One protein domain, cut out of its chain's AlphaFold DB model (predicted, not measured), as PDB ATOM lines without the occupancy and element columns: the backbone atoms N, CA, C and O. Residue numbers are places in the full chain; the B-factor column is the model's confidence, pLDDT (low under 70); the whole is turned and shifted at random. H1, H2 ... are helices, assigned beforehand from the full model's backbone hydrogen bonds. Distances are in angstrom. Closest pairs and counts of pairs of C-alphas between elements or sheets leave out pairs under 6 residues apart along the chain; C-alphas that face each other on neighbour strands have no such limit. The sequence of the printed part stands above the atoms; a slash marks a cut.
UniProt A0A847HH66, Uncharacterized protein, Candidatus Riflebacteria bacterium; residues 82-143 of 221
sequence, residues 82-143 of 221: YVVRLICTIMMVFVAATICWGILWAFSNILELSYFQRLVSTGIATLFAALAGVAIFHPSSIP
ATOM      1  N   TYR A  82      -0.639 -40.311  35.479       56.19
ATOM      2  CA  TYR A  82       0.159 -40.588  34.276       56.19
ATOM      3  C   TYR A  82       1.338 -39.629  34.130       56.19
ATOM      4  O   TYR A  82       2.453 -40.078  33.880       56.19
ATOM      5  N   VAL A  83       1.119 -38.335  34.375       60.88
ATOM      6  CA  VAL A  83       2.174 -37.313  34.302       60.88
ATOM      7  C   VAL A  83       3.260 -37.568  35.351       60.88
ATOM      8  O   VAL A  83       4.441 -37.505  35.037       60.88
ATOM      9  N   VAL A  84       2.887 -37.966  36.573       62.88
ATOM     10  CA  VAL A  84       3.852 -38.299  37.638       62.88
ATOM     11  C   VAL A  84       4.653 -39.555  37.295       62.88
ATOM     12  O   VAL A  84       5.869 -39.575  37.477       62.88
ATOM     13  N   ARG A  85       4.007 -40.600  36.757       64.88
ATOM     14  CA  ARG A  85       4.714 -41.801  36.284       64.88
ATOM     15  C   ARG A  85       5.646 -41.484  35.119       64.88
ATOM     16  O   ARG A  85       6.765 -41.978  35.126       64.88
ATOM     17  N   LEU A  86       5.213 -40.650  34.176       67.69
ATOM     18  CA  LEU A  86       6.017 -40.200  33.042       67.69
ATOM     19  C   LEU A  86       7.236 -39.391  33.507       67.69
ATOM     20  O   LEU A  86       8.350 -39.668  33.088       67.69
ATOM     21  N   ILE A  87       7.057 -38.437  34.423       71.25
ATOM     22  CA  ILE A  87       8.168 -37.659  34.993       71.25
ATOM     23  C   ILE A  87       9.126 -38.577  35.759       71.25
ATOM     24  O   ILE A  87      10.339 -38.442  35.631       71.25
ATOM     25  N   CYS A  88       8.602 -39.544  36.516       73.75
ATOM     26  CA  CYS A  88       9.413 -40.511  37.252       73.75
ATOM     27  C   CYS A  88      10.215 -41.431  36.314       73.75
ATOM     28  O   CYS A  88      11.406 -41.646  36.536       73.75
ATOM     29  N   THR A  89       9.611 -41.930  35.228       76.56
ATOM     30  CA  THR A  89      10.336 -42.742  34.240       76.56
ATOM     31  C   THR A  89      11.371 -41.915  33.483       76.56
ATOM     32  O   THR A  89      12.496 -42.379  33.314       76.56
ATOM     33  N   ILE A  90      11.047 -40.674  33.105       78.94
ATOM     34  CA  ILE A  90      11.994 -39.735  32.486       78.94
ATOM     35  C   ILE A  90      13.168 -39.453  33.434       78.94
ATOM     36  O   ILE A  90      14.317 -39.510  33.003       78.94
ATOM     37  N   MET A  91      12.910 -39.225  34.726       77.12
ATOM     38  CA  MET A  91      13.945 -39.061  35.756       77.12
ATOM     39  C   MET A  91      14.851 -40.292  35.859       77.12
ATOM     40  O   MET A  91      16.072 -40.153  35.903       77.12
ATOM     41  N   MET A  92      14.285 -41.501  35.845       79.12
ATOM     42  CA  MET A  92      15.081 -42.731  35.892       79.12
ATOM     43  C   MET A  92      15.979 -42.884  34.657       79.12
ATOM     44  O   MET A  92      17.167 -43.189  34.782       79.12
ATOM     45  N   VAL A  93      15.429 -42.628  33.465       83.19
ATOM     46  CA  VAL A  93      16.175 -42.654  32.196       83.19
ATOM     47  C   VAL A  93      17.284 -41.604  32.201       83.19
ATOM     48  O   VAL A  93      18.400 -41.881  31.771       83.19
ATOM     49  N   PHE A  94      17.010 -40.420  32.740       81.69
ATOM     50  CA  PHE A  94      17.973 -39.335  32.852       81.69
ATOM     51  C   PHE A  94      19.151 -39.678  33.782       81.69
ATOM     52  O   PHE A  94      20.308 -39.433  33.435       81.69
ATOM     53  N   VAL A  95      18.889 -40.312  34.929       85.44
ATOM     54  CA  VAL A  95      19.950 -40.802  35.827       85.44
ATOM     55  C   VAL A  95      20.801 -41.862  35.127       85.44
ATOM     56  O   VAL A  95      22.029 -41.763  35.134       85.44
ATOM     57  N   ALA A  96      20.173 -42.832  34.458       84.62
ATOM     58  CA  ALA A  96      20.891 -43.858  33.700       84.62
ATOM     59  C   ALA A  96      21.754 -43.253  32.578       84.62
ATOM     60  O   ALA A  96      22.916 -43.632  32.412       84.62
ATOM     61  N   ALA A  97      21.223 -42.265  31.854       82.00
ATOM     62  CA  ALA A  97      21.950 -41.539  30.818       82.00
ATOM     63  C   ALA A  97      23.137 -40.749  31.391       82.00
ATOM     64  O   ALA A  97      24.210 -40.757  30.796       82.00
ATOM     65  N   THR A  98      22.986 -40.133  32.567       83.00
ATOM     66  CA  THR A  98      24.062 -39.389  33.248       83.00
ATOM     67  C   THR A  98      25.191 -40.315  33.707       83.00
ATOM     68  O   THR A  98      26.366 -39.984  33.565       83.00
ATOM     69  N   ILE A  99      24.853 -41.509  34.206       86.81
ATOM     70  CA  ILE A  99      25.842 -42.533  34.568       86.81
ATOM     71  C   ILE A  99      26.587 -43.016  33.317       86.81
ATOM     72  O   ILE A  99      27.816 -43.044  33.302       86.81
ATOM     73  N   CYS A 100      25.855 -43.348  32.249       85.12
ATOM     74  CA  CYS A 100      26.442 -43.778  30.978       85.12
ATOM     75  C   CYS A 100      27.351 -42.690  30.382       85.12
ATOM     76  O   CYS A 100      28.448 -42.976  29.902       85.12
ATOM     77  N   TRP A 101      26.937 -41.427  30.501       84.19
ATOM     78  CA  TRP A 101      27.735 -40.270  30.119       84.19
ATOM     79  C   TRP A 101      29.046 -40.173  30.903       84.19
ATOM     80  O   TRP A 101      30.104 -40.023  30.297       84.19
ATOM     81  N   GLY A 102      29.002 -40.317  32.231       82.12
ATOM     82  CA  GLY A 102      30.201 -40.310  33.073       82.12
ATOM     83  C   GLY A 102      31.186 -41.431  32.723       82.12
ATOM     84  O   GLY A 102      32.397 -41.212  32.710       82.12
ATOM     85  N   ILE A 103      30.674 -42.611  32.359       85.56
ATOM     86  CA  ILE A 103      31.496 -43.732  31.885       85.56
ATOM     87  C   ILE A 103      32.145 -43.386  30.538       85.56
ATOM     88  O   ILE A 103      33.361 -43.519  30.394       85.56
ATOM     89  N   LEU A 104      31.369 -42.892  29.564       82.38
ATOM     90  CA  LEU A 104      31.895 -42.468  28.260       82.38
ATOM     91  C   LEU A 104      32.963 -41.378  28.393       82.38
ATOM     92  O   LEU A 104      33.960 -41.396  27.670       82.38
ATOM     93  N   TRP A 105      32.758 -40.442  29.317       83.75
ATOM     94  CA  TRP A 105      33.708 -39.383  29.633       83.75
ATOM     95  C   TRP A 105      35.029 -39.959  30.154       83.75
ATOM     96  O   TRP A 105      36.090 -39.601  29.647       83.75
ATOM     97  N   ALA A 106      34.984 -40.912  31.092       79.12
ATOM     98  CA  ALA A 106      36.183 -41.558  31.626       79.12
ATOM     99  C   ALA A 106      36.979 -42.305  30.539       79.12
ATOM    100  O   ALA A 106      38.195 -42.142  30.447       79.12
ATOM    101  N   PHE A 107      36.301 -43.062  29.668       80.50
ATOM    102  CA  PHE A 107      36.945 -43.739  28.534       80.50
ATOM    103  C   PHE A 107      37.524 -42.758  27.509       80.50
ATOM    104  O   PHE A 107      38.624 -42.976  27.004       80.50
ATOM    105  N   SER A 108      36.813 -41.666  27.222       78.44
ATOM    106  CA  SER A 108      37.275 -40.644  26.274       78.44
ATOM    107  C   SER A 108      38.524 -39.922  26.775       78.44
ATOM    108  O   SER A 108      39.402 -39.613  25.974       78.44
ATOM    109  N   ASN A 109      38.632 -39.706  28.090       79.31
ATOM    110  CA  ASN A 109      39.813 -39.112  28.716       79.31
ATOM    111  C   ASN A 109      41.040 -40.036  28.623       79.31
ATOM    112  O   ASN A 109      42.137 -39.569  28.341       79.31
ATOM    113  N   ILE A 110      40.854 -41.350  28.800       79.69
ATOM    114  CA  ILE A 110      41.934 -42.350  28.686       79.69
ATOM    115  C   ILE A 110      42.451 -42.464  27.244       79.69
ATOM    116  O   ILE A 110      43.640 -42.679  27.031       79.69
ATOM    117  N   LEU A 111      41.563 -42.334  26.257       83.62
ATOM    118  CA  LEU A 111      41.893 -42.450  24.833       83.62
ATOM    119  C   LEU A 111      42.254 -41.098  24.177       83.62
ATOM    120  O   LEU A 111      42.403 -41.045  22.959       83.62
ATOM    121  N   GLU A 112      42.341 -40.009  24.953       79.50
ATOM    122  CA  GLU A 112      42.582 -38.629  24.483       79.50
ATOM    123  C   GLU A 112      41.597 -38.128  23.399       79.50
ATOM    124  O   GLU A 112      41.870 -37.193  22.641       79.50
ATOM    125  N   LEU A 113      40.382 -38.685  23.355       79.19
ATOM    126  CA  LEU A 113      39.317 -38.341  22.402       79.19
ATOM    127  C   LEU A 113      38.547 -37.067  22.808       79.19
ATOM    128  O   LEU A 113      37.315 -37.015  22.856       79.19
ATOM    129  N   SER A 114      39.289 -35.991  23.063       74.12
ATOM    130  CA  SER A 114      38.778 -34.691  23.527       74.12
ATOM    131  C   SER A 114      37.688 -34.086  22.624       74.12
ATOM    132  O   SER A 114      36.726 -33.486  23.116       74.12
ATOM    133  N   TYR A 115      37.782 -34.285  21.307       74.56
ATOM    134  CA  TYR A 115      36.776 -33.834  20.338       74.56
ATOM    135  C   TYR A 115      35.445 -34.586  20.462       74.56
ATOM    136  O   TYR A 115      34.379 -33.971  20.421       74.56
ATOM    137  N   PHE A 116      35.500 -35.905  20.656       76.31
ATOM    138  CA  PHE A 116      34.310 -36.738  20.817       76.31
ATOM    139  C   PHE A 116      33.575 -36.390  22.116       76.31
ATOM    140  O   PHE A 116      32.358 -36.209  22.125       76.31
ATOM    141  N   GLN A 117      34.330 -36.169  23.191       75.62
ATOM    142  CA  GLN A 117      33.786 -35.730  24.471       75.62
ATOM    143  C   GLN A 117      33.099 -34.359  24.377       75.62
ATOM    144  O   GLN A 117      32.019 -34.173  24.936       75.62
ATOM    145  N   ARG A 118      33.675 -33.397  23.642       77.69
ATOM    146  CA  ARG A 118      33.024 -32.099  23.399       77.69
ATOM    147  C   ARG A 118      31.697 -32.261  22.665       77.69
ATOM    148  O   ARG A 118      30.703 -31.709  23.127       77.69
ATOM    149  N   LEU A 119      31.673 -33.049  21.589       79.88
ATOM    150  CA  LEU A 119      30.487 -33.242  20.751       79.88
ATOM    151  C   LEU A 119      29.319 -33.845  21.543       79.88
ATOM    152  O   LEU A 119      28.201 -33.325  21.496       79.88
ATOM    153  N   VAL A 120      29.582 -34.887  22.334       78.50
ATOM    154  CA  VAL A 120      28.535 -35.525  23.140       78.50
ATOM    155  C   VAL A 120      28.109 -34.636  24.324       78.50
ATOM    156  O   VAL A 120      26.923 -34.585  24.648       78.50
ATOM    157  N   SER A 121      29.015 -33.827  24.893       78.06
ATOM    158  CA  SER A 121      28.669 -32.856  25.942       78.06
ATOM    159  C   SER A 121      27.714 -31.772  25.437       78.06
ATOM    160  O   SER A 121      26.766 -31.414  26.138       78.06
ATOM    161  N   THR A 122      27.925 -31.259  24.219       80.00
ATOM    162  CA  THR A 122      26.989 -30.326  23.570       80.00
ATOM    163  C   THR A 122      25.644 -30.979  23.263       80.00
ATOM    164  O   THR A 122      24.605 -30.343  23.445       80.00
ATOM    165  N   GLY A 123      25.634 -32.256  22.863       79.56
ATOM    166  CA  GLY A 123      24.394 -33.009  22.646       79.56
ATOM    167  C   GLY A 123      23.552 -33.117  23.919       79.56
ATOM    168  O   GLY A 123      22.351 -32.856  23.898       79.56
ATOM    169  N   ILE A 124      24.194 -33.401  25.054       79.44
ATOM    170  CA  ILE A 124      23.522 -33.476  26.356       79.44
ATOM    171  C   ILE A 124      23.038 -32.097  26.814       79.44
ATOM    172  O   ILE A 124      21.892 -31.975  27.235       79.44
ATOM    173  N   ALA A 125      23.848 -31.044  26.676       80.06
ATOM    174  CA  ALA A 125      23.426 -29.677  27.005       80.06
ATOM    175  C   ALA A 125      22.190 -29.238  26.198       80.06
ATOM    176  O   ALA A 125      21.276 -28.618  26.741       80.06
ATOM    177  N   THR A 126      22.121 -29.630  24.924       81.44
ATOM    178  CA  THR A 126      20.954 -29.380  24.064       81.44
ATOM    179  C   THR A 126      19.724 -30.148  24.556       81.44
ATOM    180  O   THR A 126      18.625 -29.598  24.587       81.44
ATOM    181  N   LEU A 127      19.901 -31.391  25.015       78.25
ATOM    182  CA  LEU A 127      18.830 -32.193  25.612       78.25
ATOM    183  C   LEU A 127      18.281 -31.548  26.895       78.25
ATOM    184  O   LEU A 127      17.069 -31.481  27.083       78.25
ATOM    185  N   PHE A 128      19.157 -31.025  27.758       78.44
ATOM    186  CA  PHE A 128      18.752 -30.280  28.952       78.44
ATOM    187  C   PHE A 128      17.990 -29.004  28.611       78.44
ATOM    188  O   PHE A 128      16.967 -28.730  29.232       78.44
ATOM    189  N   ALA A 129      18.459 -28.240  27.623       79.75
ATOM    190  CA  ALA A 129      17.769 -27.040  27.166       79.75
ATOM    191  C   ALA A 129      16.374 -27.374  26.611       79.75
ATOM    192  O   ALA A 129      15.410 -26.671  26.906       79.75
ATOM    193  N   ALA A 130      16.241 -28.486  25.879       77.62
ATOM    194  CA  ALA A 130      14.956 -28.970  25.387       77.62
ATOM    195  C   ALA A 130      14.024 -29.409  26.531       77.62
ATOM    196  O   ALA A 130      12.862 -29.016  26.548       77.62
ATOM    197  N   LEU A 131      14.522 -30.165  27.515       70.44
ATOM    198  CA  LEU A 131      13.739 -30.582  28.686       70.44
ATOM    199  C   LEU A 131      13.309 -29.389  29.550       70.44
ATOM    200  O   LEU A 131      12.169 -29.346  30.004       70.44
ATOM    201  N   ALA A 132      14.191 -28.407  29.742       71.00
ATOM    202  CA  ALA A 132      13.869 -27.166  30.436       71.00
ATOM    203  C   ALA A 132      12.826 -26.347  29.662       71.00
ATOM    204  O   ALA A 132      11.880 -25.849  30.262       71.00
ATOM    205  N   GLY A 133      12.941 -26.276  28.331       70.44
ATOM    206  CA  GLY A 133      11.925 -25.673  27.471       70.44
ATOM    207  C   GLY A 133      10.570 -26.360  27.634       70.44
ATOM    208  O   GLY A 133       9.575 -25.699  27.915       70.44
ATOM    209  N   VAL A 134      10.527 -27.691  27.562       67.50
ATOM    210  CA  VAL A 134       9.290 -28.458  27.776       67.50
ATOM    211  C   VAL A 134       8.721 -28.221  29.178       67.50
ATOM    212  O   VAL A 134       7.521 -28.035  29.303       67.50
ATOM    213  N   ALA A 135       9.543 -28.152  30.225       62.72
ATOM    214  CA  ALA A 135       9.070 -27.890  31.588       62.72
ATOM    215  C   ALA A 135       8.520 -26.464  31.790       62.72
ATOM    216  O   ALA A 135       7.616 -26.268  32.596       62.72
ATOM    217  N   ILE A 136       9.047 -25.472  31.066       63.31
ATOM    218  CA  ILE A 136       8.558 -24.085  31.110       63.31
ATOM    219  C   ILE A 136       7.256 -23.938  30.305       63.31
ATOM    220  O   ILE A 136       6.362 -23.205  30.720       63.31
ATOM    221  N   PHE A 137       7.131 -24.643  29.176       56.72
ATOM    222  CA  PHE A 137       5.948 -24.577  28.308       56.72
ATOM    223  C   PHE A 137       4.831 -25.559  28.684       56.72
ATOM    224  O   PHE A 137       3.694 -25.367  28.261       56.72
ATOM    225  N   HIS A 138       5.121 -26.575  29.497       52.34
ATOM    226  CA  HIS A 138       4.129 -27.455  30.102       52.34
ATOM    227  C   HIS A 138       4.034 -27.096  31.589       52.34
ATOM    228  O   HIS A 138       4.687 -27.748  32.411       52.34
ATOM    229  N   PRO A 139       3.260 -26.054  31.969       49.78
ATOM    230  CA  PRO A 139       2.966 -25.840  33.373       49.78
ATOM    231  C   PRO A 139       2.401 -27.160  33.877       49.78
ATOM    232  O   PRO A 139       1.450 -27.702  33.312       49.78
ATOM    233  N   SER A 140       3.074 -27.743  34.867       46.94
ATOM    234  CA  SER A 140       2.535 -28.862  35.614       46.94
ATOM    235  C   SER A 140       1.127 -28.440  36.004       46.94
ATOM    236  O   SER A 140       0.970 -27.517  36.803       46.94
ATOM    237  N   SER A 141       0.117 -29.053  35.381       45.72
ATOM    238  CA  SER A 141      -1.258 -28.986  35.849       45.72
ATOM    239  C   SER A 141      -1.254 -29.691  37.194       45.72
ATOM    240  O   SER A 141      -1.581 -30.870  37.297       45.72
ATOM    241  N   ILE A 142      -0.767 -28.988  38.215       42.94
ATOM    242  CA  ILE A 142      -1.129 -29.221  39.595       42.94
ATOM    243  C   ILE A 142      -2.648 -29.103  39.537       42.94
ATOM    244  O   ILE A 142      -3.132 -28.017  39.206       42.94
ATOM    245  N   PRO A 143      -3.396 -30.208  39.699       49.28
ATOM    246  CA  PRO A 143      -4.839 -30.121  39.742       49.28
ATOM    247  C   PRO A 143      -5.153 -29.187  40.904       49.28
ATOM    248  O   PRO A 143      -4.904 -29.527  42.060       49.28
TER     249      PRO A 143
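AT A GLANCE: This is residues 82 to 143 of the 221 residues of an uncharacterized protein of Candidatus Riflebacteria bacterium (UniProt A0A847HH66). This is a long helical hairpin: two long helices, H1 and H2, run opposite ways, joined by a tight turn at one end and spread from each other toward the other end. They touch near the turn, residues 85 to 93 of H1 stand free, and a tail with no named element, residues 138 to 143, follows H2. The printed part has 62 residues with two named helices, H1 then H2, and no named strand; the class is all helix. The whole is loose, with a radius of gyration of the C-alphas of 15.0 A, and its outline is a rod spanning 50 by 19 by 9 A.

IN THESE COORDINATES: Find C-alpha 82 at (0.159, -40.588, 34.276); from there H1, residues 82 to 110, runs 42.2 A to C-alpha 110 at (41.934, -42.350, 28.686). With three residues between it and H1, H2 begins at Ser 114; its residues 114 to 137 run 34.7 A to C-alpha 137 at (5.948, -24.577, 28.308).

HOW THE PARTS SIT: Look at residues 104 to 108 of H1 and 114 to 117 of H2, for with these residues alone the two helices touch. Their closest C-alphas are those of Ser 108 and Gln 117, 6.3 A apart. The lines of H1 and H2 stand at a shallow tilt of 15 degrees, and the helices run opposite ways as a helical hairpin. Their centres are 12.4 A apart. In the backbones of H1 and H2, every O i to N i+4 pair is within hydrogen-bond range.

THE WHOLE: The two C-alphas farthest apart are those of Leu 111 and Pro 143, at 50.6 A. The printed part has no cut, and the link from H1 to H2 is tight. Residues 129 to 139, of which 129 to 137 belong to H2, also stand free. In the B-factor column the mean pLDDT of the printed part is 73.8; look for values under 70 at residues 82 to 86 and 134 to 143.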